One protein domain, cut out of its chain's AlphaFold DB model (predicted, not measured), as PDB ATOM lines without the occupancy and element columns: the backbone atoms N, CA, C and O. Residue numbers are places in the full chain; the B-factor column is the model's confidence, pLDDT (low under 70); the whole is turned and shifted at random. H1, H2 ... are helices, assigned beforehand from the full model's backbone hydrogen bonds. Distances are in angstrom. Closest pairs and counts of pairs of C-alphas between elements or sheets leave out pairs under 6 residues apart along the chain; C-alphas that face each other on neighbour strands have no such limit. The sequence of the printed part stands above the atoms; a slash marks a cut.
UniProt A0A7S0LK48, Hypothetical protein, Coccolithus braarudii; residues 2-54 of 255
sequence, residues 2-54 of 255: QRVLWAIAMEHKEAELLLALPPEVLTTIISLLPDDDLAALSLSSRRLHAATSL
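Overview. This is residues 2 to 54 of the 255 residues of the protein "Hypothetical protein" of Coccolithus braarudii (UniProt A0A7S0LK48). Four short helices, H1 to H4, follow one another round a ring, and H5 folds back from H4 across one face of it. The printed part has 53 residues, with five named helices and no named strand: all helix. It is compact, radius of gyration of the C-alphas 10.2 A, spanning 29 by 23 by 16 A.

Arrangement. H1, residues 2 to 8, touches H4, residues 35 to 44, at a steep tilt of 38 degrees; their closest C-alphas, Ala 7 and Ala 40, are 5.6 A apart. H4 and H5, residues 46 to 52, touch as a hairpin, at a shallow tilt of 21 degrees, opposite ways; their closest C-alphas, Ser 42 and His 49, are 4.1 A apart. H5 only just touches H2, residues 12 to 19, with 3 pairs of C-alphas within 8 A, the closest Leu 19 and Leu 48, 7.6 A. It only just touches H3, residues 23 to 32, likewise with 3, the closest Ile 30 and Thr 52, 6.8 A. In H1 to H5 every O i to N i+4 pair is within hydrogen-bond range.

Along the chain. H1 begins at C-alpha 2 (221.263, 300.590, 262.845). H3 measures 14.4 A, H4 14.8 A. H5 ends at C-alpha 52 (233.069, 283.787, 268.536).

Size, cuts and confidence. The C-alphas farthest apart, Gln 2 and Glu 24, are 29.2 A apart. The printed part has no cut, and the four links are tight. Residues 2 to 14 have pLDDT under 70.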
ATOM      1  N   GLN A   2     220.037 299.870 262.430       35.72
ATOM      2  CA  GLN A   2     221.263 300.590 262.845       35.72
ATOM      3  C   GLN A   2     222.336 299.720 263.543       35.72
ATOM      4  O   GLN A   2     223.514 299.936 263.306       35.72
ATOM      5  N   ARG A   3     221.963 298.688 264.321       38.62
ATOM      6  CA  ARG A   3     222.932 297.778 264.981       38.62
ATOM      7  C   ARG A   3     223.706 296.860 264.026       38.62
ATOM      8  O   ARG A   3     224.913 296.725 264.145       38.62
ATOM      9  N   VAL A   4     223.019 296.296 263.030       39.41
ATOM     10  CA  VAL A   4     223.651 295.488 261.969       39.41
ATOM     11  C   VAL A   4     224.605 296.346 261.134       39.41
ATOM     12  O   VAL A   4     225.672 295.884 260.752       39.41
ATOM     13  N   LEU A   5     224.254 297.617 260.907       37.78
ATOM     14  CA  LEU A   5     225.136 298.569 260.239       37.78
ATOM     15  C   LEU A   5     226.384 298.892 261.071       37.78
ATOM     16  O   LEU A   5     227.430 299.056 260.471       37.78
ATOM     17  N   TRP A   6     226.316 298.912 262.408       44.00
ATOM     18  CA  TRP A   6     227.485 299.115 263.280       44.00
ATOM     19  C   TRP A   6     228.474 297.941 263.218       44.00
ATOM     20  O   TRP A   6     229.672 298.151 263.118       44.00
ATOM     21  N   ALA A   7     227.981 296.701 263.188       41.53
ATOM     22  CA  ALA A   7     228.835 295.518 263.042       41.53
ATOM     23  C   ALA A   7     229.444 295.370 261.635       41.53
ATOM     24  O   ALA A   7     230.536 294.829 261.490       41.53
ATOM     25  N   ILE A   8     228.746 295.860 260.602       44.56
ATOM     26  CA  ILE A   8     229.268 295.954 259.228       44.56
ATOM     27  C   ILE A   8     230.235 297.145 259.084       44.56
ATOM     28  O   ILE A   8     231.160 297.079 258.282       44.56
ATOM     29  N   ALA A   9     230.032 298.218 259.854       47.09
ATOM     30  CA  ALA A   9     230.846 299.434 259.845       47.09
ATOM     31  C   ALA A   9     231.973 299.437 260.885       47.09
ATOM     32  O   ALA A   9     232.665 300.446 260.988       47.09
ATOM     33  N   MET A  10     232.154 298.346 261.639       58.72
ATOM     34  CA  MET A  10     233.260 298.208 262.579       58.72
ATOM     35  C   MET A  10     234.548 298.377 261.777       58.72
ATOM     36  O   MET A  10     234.863 297.557 260.906       58.72
ATOM     37  N   GLU A  11     235.237 299.493 261.988       59.56
ATOM     38  CA  GLU A  11     236.389 299.824 261.164       59.56
ATOM     39  C   GLU A  11     237.448 298.741 261.375       59.56
ATOM     40  O   GLU A  11     237.624 298.223 262.481       59.56
ATOM     41  N   HIS A  12     238.193 298.398 260.322       63.16
ATOM     42  CA  HIS A  12     239.258 297.385 260.376       63.16
ATOM     43  C   HIS A  12     240.191 297.568 261.595       63.16
ATOM     44  O   HIS A  12     240.697 296.598 262.154       63.16
ATOM     45  N   LYS A  13     240.377 298.821 262.028       64.50
ATOM     46  CA  LYS A  13     241.176 299.217 263.189       64.50
ATOM     47  C   LYS A  13     240.564 298.792 264.531       64.50
ATOM     48  O   LYS A  13     241.298 298.369 265.415       64.50
ATOM     49  N   GLU A  14     239.246 298.866 264.689       68.88
ATOM     50  CA  GLU A  14     238.539 298.466 265.914       68.88
ATOM     51  C   GLU A  14     238.536 296.944 266.083       68.88
ATOM     52  O   GLU A  14     238.747 296.436 267.184       68.88
ATOM     53  N   ALA A  15     238.364 296.203 264.983       70.25
ATOM     54  CA  ALA A  15     238.457 294.745 264.988       70.25
ATOM     55  C   ALA A  15     239.869 294.263 265.366       70.25
ATOM     56  O   ALA A  15     240.009 293.321 266.146       70.25
ATOM     57  N   GLU A  16     240.916 294.925 264.863       73.75
ATOM     58  CA  GLU A  16     242.302 294.613 265.237       73.75
ATOM     59  C   GLU A  16     242.601 294.958 266.704       73.75
ATOM     60  O   GLU A  16     243.278 294.183 267.375       73.75
ATOM     61  N   LEU A  17     242.048 296.051 267.246       80.25
ATOM     62  CA  LEU A  17     242.170 296.367 268.677       80.25
ATOM     63  C   LEU A  17     241.525 295.291 269.558       80.25
ATOM     64  O   LEU A  17     242.104 294.902 270.569       80.25
ATOM     65  N   LEU A  18     240.353 294.784 269.163       80.31
ATOM     66  CA  LEU A  18     239.664 293.722 269.895       80.31
ATOM     67  C   LEU A  18     240.476 292.417 269.881       80.31
ATOM     68  O   LEU A  18     240.608 291.748 270.903       80.31
ATOM     69  N   LEU A  19     241.056 292.074 268.728       83.31
ATOM     70  CA  LEU A  19     241.884 290.876 268.547       83.31
ATOM     71  C   LEU A  19     243.280 290.992 269.177       83.31
ATOM     72  O   LEU A  19     243.940 289.969 269.348       83.31
ATOM     73  N   ALA A  20     243.730 292.201 269.521       87.81
ATOM     74  CA  ALA A  20     244.982 292.439 270.238       87.81
ATOM     75  C   ALA A  20     244.865 292.206 271.757       87.81
ATOM     76  O   ALA A  20     245.879 292.197 272.456       87.81
ATOM     77  N   LEU A  21     243.646 292.033 272.280       88.88
ATOM     78  CA  LEU A  21     243.419 291.741 273.693       88.88
ATOM     79  C   LEU A  21     243.915 290.333 274.067       88.88
ATOM     80  O   LEU A  21     243.884 289.427 273.230       88.88
ATOM     81  N   PRO A  22     244.301 290.106 275.339       92.94
ATOM     82  CA  PRO A  22     244.567 288.762 275.840       92.94
ATOM     83  C   PRO A  22     243.377 287.817 275.575       92.94
ATOM     84  O   PRO A  22     242.225 288.246 275.736       92.94
ATOM     85  N   PRO A  23     243.611 286.544 275.199       88.06
ATOM     86  CA  PRO A  23     242.547 285.611 274.819       88.06
ATOM     87  C   PRO A  23     241.437 285.455 275.868       88.06
ATOM     88  O   PRO A  23     240.261 285.328 275.519       88.06
ATOM     89  N   GLU A  24     241.787 285.505 277.151       88.44
ATOM     90  CA  GLU A  24     240.857 285.377 278.276       88.44
ATOM     91  C   GLU A  24     239.937 286.601 278.382       88.44
ATOM     92  O   GLU A  24     238.727 286.475 278.604       88.44
ATOM     93  N   VAL A  25     240.501 287.794 278.170       91.38
ATOM     94  CA  VAL A  25     239.763 289.064 278.176       91.38
ATOM     95  C   VAL A  25     238.823 289.116 276.979       91.38
ATOM     96  O   VAL A  25     237.638 289.406 277.145       91.38
ATOM     97  N   LEU A  26     239.317 288.759 275.791       90.25
ATOM     98  CA  LEU A  26     238.513 288.690 274.573       90.25
ATOM     99  C   LEU A  26     237.337 287.716 274.737       90.25
ATOM    100  O   LEU A  26     236.195 288.072 274.452       90.25
ATOM    101  N   THR A  27     237.597 286.516 275.257       92.38
ATOM    102  CA  THR A  27     236.568 285.497 275.520       92.38
ATOM    103  C   THR A  27     235.509 286.009 276.495       92.38
ATOM    104  O   THR A  27     234.313 285.834 276.255       92.38
ATOM    105  N   THR A  28     235.926 286.696 277.562       92.81
ATOM    106  CA  THR A  28     235.013 287.289 278.552       92.81
ATOM    107  C   THR A  28     234.137 288.372 277.924       92.81
ATOM    108  O   THR A  28     232.918 288.334 278.086       92.81
ATOM    109  N   ILE A  29     234.731 289.298 277.164       91.38
ATOM    110  CA  ILE A  29     234.000 290.373 276.477       91.38
ATOM    111  C   ILE A  29     232.978 289.780 275.509       91.38
ATOM    112  O   ILE A  29     231.801 290.118 275.594       91.38
ATOM    113  N   ILE A  30     233.403 288.856 274.641       92.19
ATOM    114  CA  ILE A  30     232.526 288.195 273.666       92.19
ATOM    115  C   ILE A  30     231.368 287.481 274.383       92.19
ATOM    116  O   ILE A  30     230.218 287.618 273.977       92.19
ATOM    117  N   SER A  31     231.632 286.773 275.482       92.38
ATOM    118  CA  SER A  31     230.597 286.034 276.231       92.38
ATOM    119  C   SER A  31     229.512 286.930 276.837       92.38
ATOM    120  O   SER A  31     228.382 286.476 277.030       92.38
ATOM    121  N   LEU A  32     229.843 288.190 277.137       91.75
ATOM    122  CA  LEU A  32     228.920 289.181 277.697       91.75
ATOM    123  C   LEU A  32     228.038 289.852 276.635       91.75
ATOM    124  O   LEU A  32     227.061 290.512 276.988       91.75
ATOM    125  N   LEU A  33     228.356 289.691 275.349       87.81
ATOM    126  CA  LEU A  33     227.585 290.306 274.275       87.81
ATOM    127  C   LEU A  33     226.227 289.616 274.078       87.81
ATOM    128  O   LEU A  33     226.135 288.388 274.202       87.81
ATOM    129  N   PRO A  34     225.175 290.370 273.713       85.94
ATOM    130  CA  PRO A  34     223.907 289.807 273.256       85.94
ATOM    131  C   PRO A  34     224.073 288.856 272.064       85.94
ATOM    132  O   PRO A  34     224.980 289.005 271.245       85.94
ATOM    133  N   ASP A  35     223.161 287.893 271.938       83.31
ATOM    134  CA  ASP A  35     223.215 286.838 270.914       83.31
ATOM    135  C   ASP A  35     223.180 287.422 269.486       83.31
ATOM    136  O   ASP A  35     223.897 286.949 268.602       83.31
ATOM    137  N   ASP A  36     222.421 288.505 269.287       78.25
ATOM    138  CA  ASP A  36     222.346 289.233 268.015       78.25
ATOM    139  C   ASP A  36     223.683 289.895 267.638       78.25
ATOM    140  O   ASP A  36     224.107 289.847 266.480       78.25
ATOM    141  N   ASP A  37     224.368 290.490 268.618       80.81
ATOM    142  CA  ASP A  37     225.642 291.180 268.402       80.81
ATOM    143  C   ASP A  37     226.765 290.166 268.123       80.81
ATOM    144  O   ASP A  37     227.635 290.411 267.285       80.81
ATOM    145  N   LEU A  38     226.703 288.977 268.736       82.62
ATOM    146  CA  LEU A  38     227.596 287.854 268.431       82.62
ATOM    147  C   LEU A  38     227.439 287.345 267.000       82.62
ATOM    148  O   LEU A  38     228.437 287.063 266.333       82.62
ATOM    149  N   ALA A  39     226.201 287.231 266.515       77.00
ATOM    150  CA  ALA A  39     225.947 286.844 265.132       77.00
ATOM    151  C   ALA A  39     226.536 287.874 264.159       77.00
ATOM    152  O   ALA A  39     227.151 287.500 263.161       77.00
ATOM    153  N   ALA A  40     226.405 289.162 264.479       76.56
ATOM    154  CA  ALA A  40     226.942 290.238 263.661       76.56
ATOM    155  C   ALA A  40     228.486 290.262 263.664       76.56
ATOM    156  O   ALA A  40     229.099 290.325 262.598       76.56
ATOM    157  N   LEU A  41     229.125 290.102 264.831       78.19
ATOM    158  CA  LEU A  41     230.586 289.972 264.961       78.19
ATOM    159  C   LEU A  41     231.143 288.737 264.252       78.19
ATOM    160  O   LEU A  41     232.210 288.790 263.644       78.19
ATOM    161  N   SER A  42     230.418 287.619 264.291       82.12
ATOM    162  CA  SER A  42     230.806 286.401 263.578       82.12
ATOM    163  C   SER A  42     230.833 286.591 262.056       82.12
ATOM    164  O   SER A  42     231.432 285.769 261.365       82.12
ATOM    165  N   LEU A  43     230.158 287.608 261.515       79.81
ATOM    166  CA  LEU A  43     230.078 287.864 260.075       79.81
ATOM    167  C   LEU A  43     231.027 288.973 259.604       79.81
ATOM    168  O   LEU A  43     231.196 289.134 258.398       79.81
ATOM    169  N   SER A  44     231.662 289.717 260.516       78.75
ATOM    170  CA  SER A  44     232.505 290.865 260.155       78.75
ATOM    171  C   SER A  44     233.910 290.464 259.691       78.75
ATOM    172  O   SER A  44     234.474 291.101 258.805       78.75
ATOM    173  N   SER A  45     234.496 289.391 260.242       81.50
ATOM    174  CA  SER A  45     235.793 288.872 259.785       81.50
ATOM    175  C   SER A  45     236.006 287.396 260.126       81.50
ATOM    176  O   SER A  45     235.430 286.864 261.073       81.50
ATOM    177  N   ARG A  46     236.922 286.729 259.405       83.19
ATOM    178  CA  ARG A  46     237.317 285.335 259.696       83.19
ATOM    179  C   ARG A  46     237.936 285.161 261.088       83.19
ATOM    180  O   ARG A  46     237.719 284.133 261.721       83.19
ATOM    181  N   ARG A  47     238.691 286.154 261.571       85.56
ATOM    182  CA  ARG A  47     239.338 286.103 262.894       85.56
ATOM    183  C   ARG A  47     238.305 286.234 264.018       85.56
ATOM    184  O   ARG A  47     238.332 285.444 264.957       85.56
ATOM    185  N   LEU A  48     237.350 287.157 263.885       83.19
ATOM    186  CA  LEU A  48     236.245 287.306 264.841       83.19
ATOM    187  C   LEU A  48     235.258 286.132 264.773       83.19
ATOM    188  O   LEU A  48     234.768 285.683 265.808       83.19
ATOM    189  N   HIS A  49     235.032 285.556 263.592       85.38
ATOM    190  CA  HIS A  49     234.300 284.296 263.460       85.38
ATOM    191  C   HIS A  49     234.956 283.164 264.266       85.38
ATOM    192  O   HIS A  49     234.271 282.456 265.005       85.38
ATOM    193  N   ALA A  50     236.281 283.014 264.173       87.06
ATOM    194  CA  ALA A  50     237.011 282.020 264.956       87.06
ATOM    195  C   ALA A  50     236.892 282.288 266.466       87.06
ATOM    196  O   ALA A  50     236.577 281.370 267.220       87.06
ATOM    197  N   ALA A  51     237.052 283.545 266.899       88.75
ATOM    198  CA  ALA A  51     236.935 283.930 268.307       88.75
ATOM    199  C   ALA A  51     235.526 283.679 268.883       88.75
ATOM    200  O   ALA A  51     235.386 283.108 269.960       88.75
ATOM    201  N   THR A  52     234.473 284.033 268.142       88.75
ATOM    202  CA  THR A  52     233.069 283.787 268.536       88.75
ATOM    203  C   THR A  52     232.673 282.308 268.484       88.75
ATOM    204  O   THR A  52     231.646 281.926 269.042       88.75
ATOM    205  N   SER A  53     233.473 281.458 267.837       87.56
ATOM    206  CA  SER A  53     233.235 280.013 267.741       87.56
ATOM    207  C   SER A  53     233.968 279.202 268.815       87.56
ATOM    208  O   SER A  53     233.805 277.986 268.854       87.56
ATOM    209  N   LEU A  54     234.749 279.846 269.691       91.25
ATOM    210  CA  LEU A  54     235.435 279.171 270.793       91.25
ATOM    211  C   LEU A  54     234.431 278.585 271.789       91.25
ATOM    212  O   LEU A  54     233.507 279.263 272.235       91.25
TER     213      LEU A  54